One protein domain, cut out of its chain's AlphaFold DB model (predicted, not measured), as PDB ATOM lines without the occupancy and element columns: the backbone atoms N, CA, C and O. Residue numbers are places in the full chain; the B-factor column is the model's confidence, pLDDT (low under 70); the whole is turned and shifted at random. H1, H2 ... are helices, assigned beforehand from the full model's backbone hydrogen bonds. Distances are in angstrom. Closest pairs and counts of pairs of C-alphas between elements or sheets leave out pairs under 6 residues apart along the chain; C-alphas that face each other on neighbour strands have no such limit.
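What this domain is: This is residues 9 to 83 of the 131 residues of an uncharacterized protein of Micromonospora peucetia (UniProt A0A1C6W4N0). A small helical body holds H1, H2, H3 and the beginning of H4; residues 68 to 83, mostly H4, stick out as a long arm. Short H2 is in the middle, with H3 and H4 packed on it and H1 nearby. The printed part has 75 residues, 54 of them in four named helices, H1 to H4 in order along the chain, with no named strand; its class is all helix, and it is only just loose, close to compact, with a radius of gyration of the C-alphas of 13.9 A and spans of 45 by 27 by 21 A.

How they stand to each other: Start at H1, residues 9 to 20, close to but not clearly touching H2, residues 32 to 38; their closest C-alphas, Ile 17 and Thr 36, are 6.7 A apart. H3, residues 43 to 55, touches H2 at a steep tilt of 53 degrees, opposite ways, with residues 45 to 50 alone; the closest C-alphas, Val 38 and Gln 46, are 5.3 A apart. H4, residues 60 to 81, touches H2 at a shallow tilt of 6 degrees, the same way, with residues 60 to 64 alone; the closest C-alphas, His 34 and Arg 60, are 5.3 A apart. In H1, H2, H3 and H4 every O i to N i+4 pair is within hydrogen-bond range.

Where its parts are: Find C-alpha 9 at (33.126, 30.575, -29.657), where H1 begins; H4 runs 31.5 A to C-alpha 81 at (64.744, 19.724, -52.958).

The domain as a whole: The printed part has no cut, the link H1 to H2 is long, and residues 80 to 81 have pLDDT under 70.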
ATOM      1  N   GLN A   9      32.044  30.985 -28.772       71.19
ATOM      2  CA  GLN A   9      33.126  30.575 -29.657       71.19
ATOM      3  C   GLN A   9      32.699  30.519 -31.129       71.19
ATOM      4  O   GLN A   9      33.469  30.900 -32.015       71.19
ATOM      5  N   THR A  10      31.460  30.110 -31.393       77.94
ATOM      6  CA  THR A  10      30.873  30.068 -32.734       77.94
ATOM      7  C   THR A  10      30.753  31.485 -33.284       77.94
ATOM      8  O   THR A  10      31.350  31.792 -34.310       77.94
ATOM      9  N   LEU A  11      30.099  32.402 -32.568       80.81
ATOM     10  CA  LEU A  11      29.944  33.791 -33.025       80.81
ATOM     11  C   LEU A  11      31.295  34.481 -33.265       80.81
ATOM     12  O   LEU A  11      31.472  35.169 -34.271       80.81
ATOM     13  N   ARG A  12      32.282  34.234 -32.394       80.50
ATOM     14  CA  ARG A  12      33.646  34.749 -32.562       80.50
ATOM     15  C   ARG A  12      34.316  34.220 -33.830       80.50
ATOM     16  O   ARG A  12      34.948  34.999 -34.546       80.50
ATOM     17  N   ASN A  13      34.179  32.926 -34.119       81.62
ATOM     18  CA  ASN A  13      34.738  32.320 -35.327       81.62
ATOM     19  C   ASN A  13      34.101  32.917 -36.590       81.62
ATOM     20  O   ASN A  13      34.804  33.327 -37.513       81.62
ATOM     21  N   TYR A  14      32.776  33.073 -36.592       83.12
ATOM     22  CA  TYR A  14      32.060  33.695 -37.704       83.12
ATOM     23  C   TYR A  14      32.458  35.163 -37.900       83.12
ATOM     24  O   TYR A  14      32.748  35.574 -39.021       83.12
ATOM     25  N   ALA A  15      32.579  35.949 -36.830       86.56
ATOM     26  CA  ALA A  15      33.053  37.330 -36.932       86.56
ATOM     27  C   ALA A  15      34.494  37.419 -37.469       86.56
ATOM     28  O   ALA A  15      34.834  38.330 -38.225       86.56
ATOM     29  N   TRP A  16      35.365  36.478 -37.093       88.75
ATOM     30  CA  TRP A  16      36.734  36.421 -37.606       88.75
ATOM     31  C   TRP A  16      36.777  36.116 -39.110       88.75
ATOM     32  O   TRP A  16      37.416  36.856 -39.857       88.75
ATOM     33  N   ILE A  17      36.034  35.111 -39.574       89.81
ATOM     34  CA  ILE A  17      35.961  34.754 -41.000       89.81
ATOM     35  C   ILE A  17      35.310  35.880 -41.809       89.81
ATOM     36  O   ILE A  17      35.826  36.259 -42.853       89.81
ATOM     37  N   ALA A  18      34.227  36.484 -41.315       88.50
ATOM     38  CA  ALA A  18      33.552  37.577 -42.011       88.50
ATOM     39  C   ALA A  18      34.460  38.801 -42.227       88.50
ATOM     40  O   ALA A  18      34.331  39.469 -43.251       88.50
ATOM     41  N   ARG A  19      35.387  39.071 -41.295       88.50
ATOM     42  CA  ARG A  19      36.423  40.107 -41.456       88.50
ATOM     43  C   ARG A  19      37.510  39.700 -42.446       88.50
ATOM     44  O   ARG A  19      37.992  40.546 -43.185       88.50
ATOM     45  N   LYS A  20      37.888  38.420 -42.455       90.69
ATOM     46  CA  LYS A  20      38.930  37.889 -43.340       90.69
ATOM     47  C   LYS A  20      38.486  37.781 -44.801       90.69
ATOM     48  O   LYS A  20      39.310  37.910 -45.696       90.69
ATOM     49  N   PHE A  21      37.188  37.603 -45.034       93.19
ATOM     50  CA  PHE A  21      36.582  37.581 -46.361       93.19
ATOM     51  C   PHE A  21      35.593  38.746 -46.495       93.19
ATOM     52  O   PHE A  21      34.411  38.583 -46.162       93.19
ATOM     53  N   PRO A  22      36.039  39.929 -46.959       90.62
ATOM     54  CA  PRO A  22      35.143  41.009 -47.368       90.62
ATOM     55  C   PRO A  22      34.165  40.536 -48.448       90.62
ATOM     56  O   PRO A  22      34.449  39.571 -49.154       90.62
ATOM     57  N   ILE A  23      33.031  41.222 -48.609       87.94
ATOM     58  CA  ILE A  23      31.942  40.800 -49.515       87.94
ATOM     59  C   ILE A  23      32.453  40.490 -50.933       87.94
ATOM     60  O   ILE A  23      32.138  39.430 -51.455       87.94
ATOM     61  N   GLY A  24      33.325  41.331 -51.504       89.62
ATOM     62  CA  GLY A  24      33.874  41.112 -52.853       89.62
ATOM     63  C   GLY A  24      34.818  39.907 -53.003       89.62
ATOM     64  O   GLY A  24      35.082  39.472 -54.118       89.62
ATOM     65  N   ARG A  25      35.323  39.345 -51.898       92.38
ATOM     66  CA  ARG A  25      36.169  38.135 -51.895       92.38
ATOM     67  C   ARG A  25      35.398  36.871 -51.516       92.38
ATOM     68  O   ARG A  25      35.971  35.787 -51.485       92.38
ATOM     69  N   ARG A  26      34.101  36.987 -51.225       93.44
ATOM     70  CA  ARG A  26      33.241  35.821 -51.012       93.44
ATOM     71  C   ARG A  26      32.820  35.255 -52.362       93.44
ATOM     72  O   ARG A  26      32.732  35.976 -53.353       93.44
ATOM     73  N   ARG A  27      32.566  33.953 -52.391       94.69
ATOM     74  CA  ARG A  27      31.889  33.290 -53.509       94.69
ATOM     75  C   ARG A  27      30.497  32.939 -53.033       94.69
ATOM     76  O   ARG A  27      30.364  32.176 -52.077       94.69
ATOM     77  N   GLU A  28      29.484  33.553 -53.632       92.19
ATOM     78  CA  GLU A  28      28.094  33.396 -53.190       92.19
ATOM     79  C   GLU A  28      27.606  31.953 -53.351       92.19
ATOM     80  O   GLU A  28      26.800  31.488 -52.545       92.19
ATOM     81  N   GLU A  29      28.166  31.201 -54.308       92.69
ATOM     82  CA  GLU A  29      27.853  29.779 -54.479       92.69
ATOM     83  C   GLU A  29      28.477  28.889 -53.387       92.69
ATOM     84  O   GLU A  29      28.110  27.718 -53.246       92.69
ATOM     85  N   LEU A  30      29.416  29.415 -52.588       94.62
ATOM     86  CA  LEU A  30      30.134  28.661 -51.566       94.62
ATOM     87  C   LEU A  30      29.660  29.000 -50.155       94.62
ATOM     88  O   LEU A  30      29.619  30.147 -49.713       94.62
ATOM     89  N   SER A  31      29.405  27.954 -49.369       92.50
ATOM     90  CA  SER A  31      29.030  28.133 -47.968       92.50
ATOM     91  C   SER A  31      30.150  28.778 -47.143       92.50
ATOM     92  O   SER A  31      31.345  28.637 -47.422       92.50
ATOM     93  N   PHE A  32      29.770  29.411 -46.034       89.81
ATOM     94  CA  PHE A  32      30.704  29.984 -45.062       89.81
ATOM     95  C   PHE A  32      31.744  28.972 -44.556       89.81
ATOM     96  O   PHE A  32      32.878  29.324 -44.245       89.81
ATOM     97  N   GLN A  33      31.387  27.686 -44.538       91.38
ATOM     98  CA  GLN A  33      32.322  26.642 -44.153       91.38
ATOM     99  C   GLN A  33      33.447  26.427 -45.178       91.38
ATOM    100  O   GLN A  33      34.548  26.084 -44.767       91.38
ATOM    101  N   HIS A  34      33.243  26.665 -46.478       96.00
ATOM    102  CA  HIS A  34      34.352  26.633 -47.447       96.00
ATOM    103  C   HIS A  34      35.410  27.678 -47.100       96.00
ATOM    104  O   HIS A  34      36.597  27.371 -47.042       96.00
ATOM    105  N   HIS A  35      34.952  28.881 -46.756       95.19
ATOM    106  CA  HIS A  35      35.800  29.985 -46.330       95.19
ATOM    107  C   HIS A  35      36.572  29.634 -45.045       95.19
ATOM    108  O   HIS A  35      37.739  29.993 -44.923       95.19
ATOM    109  N   THR A  36      35.983  28.851 -44.125       93.94
ATOM    110  CA  THR A  36      36.703  28.359 -42.929       93.94
ATOM    111  C   THR A  36      37.916  27.489 -43.279       93.94
ATOM    112  O   THR A  36      38.962  27.635 -42.649       93.94
ATOM    113  N   GLU A  37      37.813  26.616 -44.291       95.50
ATOM    114  CA  GLU A  37      38.878  25.661 -44.648       95.50
ATOM    115  C   GLU A  37      40.121  26.372 -45.202       95.50
ATOM    116  O   GLU A  37      41.253  25.950 -44.954       95.50
ATOM    117  N   VAL A  38      39.913  27.471 -45.931       95.81
ATOM    118  CA  VAL A  38      40.990  28.269 -46.532       95.81
ATOM    119  C   VAL A  38      41.457  29.408 -45.629       95.81
ATOM    120  O   VAL A  38      42.520  29.970 -45.867       95.81
ATOM    121  N   ALA A  39      40.731  29.728 -44.554       94.38
ATOM    122  CA  ALA A  39      41.002  30.890 -43.708       94.38
ATOM    123  C   ALA A  39      42.398  30.899 -43.066       94.38
ATOM    124  O   ALA A  39      42.839  31.946 -42.612       94.38
ATOM    125  N   ALA A  40      43.112  29.776 -42.992       91.88
ATOM    126  CA  ALA A  40      44.488  29.741 -42.487       91.88
ATOM    127  C   ALA A  40      45.557  30.054 -43.555       91.88
ATOM    128  O   ALA A  40      46.716  30.241 -43.200       91.88
ATOM    129  N   LEU A  41      45.197  30.089 -44.839       93.62
ATOM    130  CA  LEU A  41      46.130  30.292 -45.952       93.62
ATOM    131  C   LEU A  41      46.444  31.784 -46.176       93.62
ATOM    132  O   LEU A  41      45.720  32.639 -45.652       93.62
ATOM    133  N   PRO A  42      47.478  32.121 -46.966       93.38
ATOM    134  CA  PRO A  42      47.656  33.457 -47.539       93.38
ATOM    135  C   PRO A  42      46.479  33.861 -48.439       93.38
ATOM    136  O   PRO A  42      45.818  33.004 -49.019       93.38
ATOM    137  N   GLU A  43      46.212  35.163 -48.575       94.19
ATOM    138  CA  GLU A  43      45.075  35.665 -49.371       94.19
ATOM    139  C   GLU A  43      45.053  35.181 -50.830       94.19
ATOM    140  O   GLU A  43      43.996  34.715 -51.257       94.19
ATOM    141  N   PRO A  44      46.177  35.169 -51.576       94.31
ATOM    142  CA  PRO A  44      46.168  34.681 -52.955       94.31
ATOM    143  C   PRO A  44      45.786  33.200 -53.056       94.31
ATOM    144  O   PRO A  44      45.069  32.789 -53.965       94.31
ATOM    145  N   GLU A  45      46.235  32.389 -52.095       94.50
ATOM    146  CA  GLU A  45      45.877  30.973 -52.040       94.50
ATOM    147  C   GLU A  45      44.411  30.780 -51.653       94.50
ATOM    148  O   GLU A  45      43.748  29.908 -52.208       94.50
ATOM    149  N   GLN A  46      43.884  31.584 -50.724       96.50
ATOM    150  CA  GLN A  46      42.461  31.537 -50.382       96.50
ATOM    151  C   GLN A  46      41.593  31.732 -51.621       96.50
ATOM    152  O   GLN A  46      40.716  30.907 -51.874       96.50
ATOM    153  N   ASP A  47      41.857  32.798 -52.380       96.31
ATOM    154  CA  ASP A  47      41.059  33.167 -53.547       96.31
ATOM    155  C   ASP A  47      41.150  32.073 -54.616       96.31
ATOM    156  O   ASP A  47      40.122  31.577 -55.070       96.31
ATOM    157  N   HIS A  48      42.358  31.575 -54.895       96.81
ATOM    158  CA  HIS A  48      42.570  30.460 -55.819       96.81
ATOM    159  C   HIS A  48      41.767  29.200 -55.447       96.81
ATOM    160  O   HIS A  48      41.123  28.578 -56.295       96.81
ATOM    161  N   TRP A  49      41.790  28.806 -54.172       97.69
ATOM    162  CA  TRP A  49      41.083  27.611 -53.710       97.69
ATOM    163  C   TRP A  49      39.564  27.784 -53.692       97.69
ATOM    164  O   TRP A  49      38.845  26.810 -53.924       97.69
ATOM    165  N   LEU A  50      39.074  28.997 -53.422       97.38
ATOM    166  CA  LEU A  50      37.652  29.321 -53.508       97.38
ATOM    167  C   LEU A  50      37.179  29.344 -54.966       97.38
ATOM    168  O   LEU A  50      36.137  28.765 -55.255       97.38
ATOM    169  N   ASP A  51      37.960  29.907 -55.888       97.31
ATOM    170  CA  ASP A  51      37.643  29.907 -57.322       97.31
ATOM    171  C   ASP A  51      37.544  28.483 -57.869       97.31
ATOM    172  O   ASP A  51      36.540  28.117 -58.476       97.31
ATOM    173  N   LEU A  52      38.528  27.631 -57.564       96.88
ATOM    174  CA  LEU A  52      38.492  26.220 -57.956       96.88
ATOM    175  C   LEU A  52      37.306  25.470 -57.345       96.88
ATOM    176  O   LEU A  52      36.715  24.607 -57.998       96.88
ATOM    177  N   ALA A  53      36.962  25.760 -56.090       97.69
ATOM    178  CA  ALA A  53      35.827  25.119 -55.444       97.69
ATOM    179  C   ALA A  53      34.497  25.529 -56.089       97.69
ATOM    180  O   ALA A  53      33.648  24.659 -56.286       97.69
ATOM    181  N   ALA A  54      34.337  26.807 -56.442       97.12
ATOM    182  CA  ALA A  54      33.163  27.316 -57.143       97.12
ATOM    183  C   ALA A  54      33.069  26.731 -58.561       97.12
ATOM    184  O   ALA A  54      32.066  26.111 -58.908       97.12
ATOM    185  N   GLU A  55      34.154  26.806 -59.338       97.06
ATOM    186  CA  GLU A  55      34.213  26.316 -60.722       97.06
ATOM    187  C   GLU A  55      33.931  24.809 -60.821       97.06
ATOM    188  O   GLU A  55      33.239  24.344 -61.727       97.06
ATOM    189  N   LYS A  56      34.468  24.014 -59.888       95.88
ATOM    190  CA  LYS A  56      34.333  22.549 -59.901       95.88
ATOM    191  C   LYS A  56      33.158  22.034 -59.067       95.88
ATOM    192  O   LYS A  56      33.035  20.815 -58.915       95.88
ATOM    193  N   GLY A  57      32.346  22.916 -58.482       96.44
ATOM    194  CA  GLY A  57      31.226  22.541 -57.613       96.44
ATOM    195  C   GLY A  57      31.650  21.665 -56.431       96.44
ATOM    196  O   GLY A  57      30.991  20.678 -56.096       96.44
ATOM    197  N   TRP A  58      32.806  21.947 -55.828       97.69
ATOM    198  CA  TRP A  58      33.322  21.127 -54.739       97.69
ATOM    199  C   TRP A  58      32.513  21.309 -53.464       97.69
ATOM    200  O   TRP A  58      32.262  22.418 -53.011       97.69
ATOM    201  N   SER A  59      32.210  20.189 -52.805       97.06
ATOM    202  CA  SER A  59      31.801  20.228 -51.406       97.06
ATOM    203  C   SER A  59      32.973  20.628 -50.508       97.06
ATOM    204  O   SER A  59      34.140  20.367 -50.822       97.06
ATOM    205  N   ARG A  60      32.673  21.133 -49.307       95.88
ATOM    206  CA  ARG A  60      33.678  21.449 -48.279       95.88
ATOM    207  C   ARG A  60      34.631  20.285 -48.018       95.88
ATOM    208  O   ARG A  60      35.838  20.468 -47.898       95.88
ATOM    209  N   ASN A  61      34.094  19.066 -47.951       96.38
ATOM    210  CA  ASN A  61      34.907  17.869 -47.750       96.38
ATOM    211  C   ASN A  61      35.866  17.627 -48.917       96.38
ATOM    212  O   ASN A  61      37.009  17.233 -48.685       96.38
ATOM    213  N   ARG A  62      35.432  17.884 -50.157       97.38
ATOM    214  CA  ARG A  62      36.299  17.788 -51.332       97.38
ATOM    215  C   ARG A  62      37.391  18.855 -51.294       97.38
ATOM    216  O   ARG A  62      38.553  18.487 -51.446       97.38
ATOM    217  N   LEU A  63      37.047  20.109 -50.996       97.38
ATOM    218  CA  LEU A  63      38.011  21.202 -50.819       97.38
ATOM    219  C   LEU A  63      39.077  20.849 -49.768       97.38
ATOM    220  O   LEU A  63      40.273  20.905 -50.044       97.38
ATOM    221  N   ARG A  64      38.658  20.356 -48.597       96.50
ATOM    222  CA  ARG A  64      39.566  19.908 -47.529       96.50
ATOM    223  C   ARG A  64      40.513  18.787 -47.974       96.50
ATOM    224  O   ARG A  64      41.681  18.766 -47.582       96.50
ATOM    225  N   ILE A  65      40.036  17.839 -48.787       97.00
ATOM    226  CA  ILE A  65      40.881  16.773 -49.352       97.00
ATOM    227  C   ILE A  65      41.926  17.361 -50.307       97.00
ATOM    228  O   ILE A  65      43.092  16.974 -50.223       97.00
ATOM    229  N   GLN A  66      41.534  18.294 -51.177       97.38
ATOM    230  CA  GLN A  66      42.449  18.911 -52.141       97.38
ATOM    231  C   GLN A  66      43.525  19.751 -51.450       97.38
ATOM    232  O   GLN A  66      44.705  19.562 -51.730       97.38
ATOM    233  N   LEU A  67      43.149  20.548 -50.446       96.50
ATOM    234  CA  LEU A  67      44.093  21.288 -49.606       96.50
ATOM    235  C   LEU A  67      45.121  20.370 -48.937       96.50
ATOM    236  O   LEU A  67      46.321  20.653 -48.929       96.50
ATOM    237  N   ARG A  68      44.677  19.227 -48.399       95.25
ATOM    238  CA  ARG A  68      45.584  18.238 -47.802       95.25
ATOM    239  C   ARG A  68      46.529  17.632 -48.838       95.25
ATOM    240  O   ARG A  68      47.702  17.427 -48.533       95.25
ATOM    241  N   ASN A  69      46.034  17.326 -50.033       94.31
ATOM    242  CA  ASN A  69      46.856  16.769 -51.104       94.31
ATOM    243  C   ASN A  69      47.895  17.781 -51.592       94.31
ATOM    244  O   ASN A  69      49.060  17.416 -51.728       94.31
ATOM    245  N   HIS A  70      47.504  19.046 -51.756       92.69
ATOM    246  CA  HIS A  70      48.408  20.137 -52.113       92.69
ATOM    247  C   HIS A  70      49.530  20.300 -51.084       92.69
ATOM    248  O   HIS A  70      50.703  20.267 -51.440       92.69
ATOM    249  N   ARG A  71      49.193  20.341 -49.787       91.06
ATOM    250  CA  ARG A  71      50.198  20.405 -48.709       91.06
ATOM    251  C   ARG A  71      51.156  19.214 -48.729       91.06
ATOM    252  O   ARG A  71      52.355  19.391 -48.554       91.06
ATOM    253  N   ARG A  72      50.652  17.998 -48.965       91.25
ATOM    254  CA  ARG A  72      51.503  16.800 -49.084       91.25
ATOM    255  C   ARG A  72      52.413  16.854 -50.309       91.25
ATOM    256  O   ARG A  72      53.539  16.374 -50.234       91.25
ATOM    257  N   ALA A  73      51.931  17.396 -51.424       88.25
ATOM    258  CA  ALA A  73      52.733  17.575 -52.627       88.25
ATOM    259  C   ALA A  73      53.848  18.603 -52.396       88.25
ATOM    260  O   ALA A  73      55.000  18.294 -52.689       88.25
ATOM    261  N   ALA A  74      53.530  19.744 -51.775       84.12
ATOM    262  CA  ALA A  74      54.509  20.759 -51.388       84.12
ATOM    263  C   ALA A  74      55.584  20.179 -50.453       84.12
ATOM    264  O   ALA A  74      56.761  20.225 -50.772       84.12
ATOM    265  N   GLN A  75      55.185  19.478 -49.385       81.44
ATOM    266  CA  GLN A  75      56.130  18.826 -48.464       81.44
ATOM    267  C   GLN A  75      57.031  17.790 -49.151       81.44
ATOM    268  O   GLN A  75      58.197  17.636 -48.793       81.44
ATOM    269  N   ARG A  76      56.505  17.042 -50.129       78.88
ATOM    270  CA  ARG A  76      57.310  16.097 -50.917       78.88
ATOM    271  C   ARG A  76      58.290  16.817 -51.838       78.88
ATOM    272  O   ARG A  76      59.405  16.331 -51.992       78.88
ATOM    273  N   ALA A  77      57.878  17.926 -52.445       76.81
ATOM    274  CA  ALA A  77      58.736  18.744 -53.292       76.81
ATOM    275  C   ALA A  77      59.860  19.393 -52.473       76.81
ATOM    276  O   ALA A  77      61.020  19.237 -52.843       76.81
ATOM    277  N   ASP A  78      59.536  19.986 -51.322       77.25
ATOM    278  CA  ASP A  78      60.516  20.559 -50.393       77.25
ATOM    279  C   ASP A  78      61.504  19.498 -49.913       77.25
ATOM    280  O   ASP A  78      62.712  19.709 -49.948       77.25
ATOM    281  N   ARG A  79      61.017  18.306 -49.542       71.88
ATOM    282  CA  ARG A  79      61.894  17.200 -49.141       71.88
ATOM    283  C   ARG A  79      62.801  16.731 -50.279       71.88
ATOM    284  O   ARG A  79      63.966  16.472 -50.023       71.88
ATOM    285  N   LYS A  80      62.286  16.633 -51.512       66.56
ATOM    286  CA  LYS A  80      63.085  16.274 -52.697       66.56
ATOM    287  C   LYS A  80      64.138  17.342 -53.009       66.56
ATOM    288  O   LYS A  80      65.223  17.006 -53.466       66.56
ATOM    289  N   ALA A  81      63.815  18.614 -52.782       68.19
ATOM    290  CA  ALA A  81      64.744  19.724 -52.958       68.19
ATOM    291  C   ALA A  81      65.795  19.800 -51.833       68.19
ATOM    292  O   ALA A  81      66.915  20.232 -52.083       68.19
ATOM    293  N   ALA A  82      65.458  19.357 -50.620       70.62
ATOM    294  CA  ALA A  82      66.317  19.422 -49.436       70.62
ATOM    295  C   ALA A  82      67.287  18.232 -49.271       70.62
ATOM    296  O   ALA A  82      67.918  18.098 -48.222       70.62
ATOM    297  N   GLU A  83      67.422  17.348 -50.263       73.12
ATOM    298  CA  GLU A  83      68.417  16.272 -50.204       73.12
ATOM    299  C   GLU A  83      69.819  16.820 -50.515       73.12
ATOM    300  O   GLU A  83      70.058  17.390 -51.580       73.12
TER     301      GLU A  83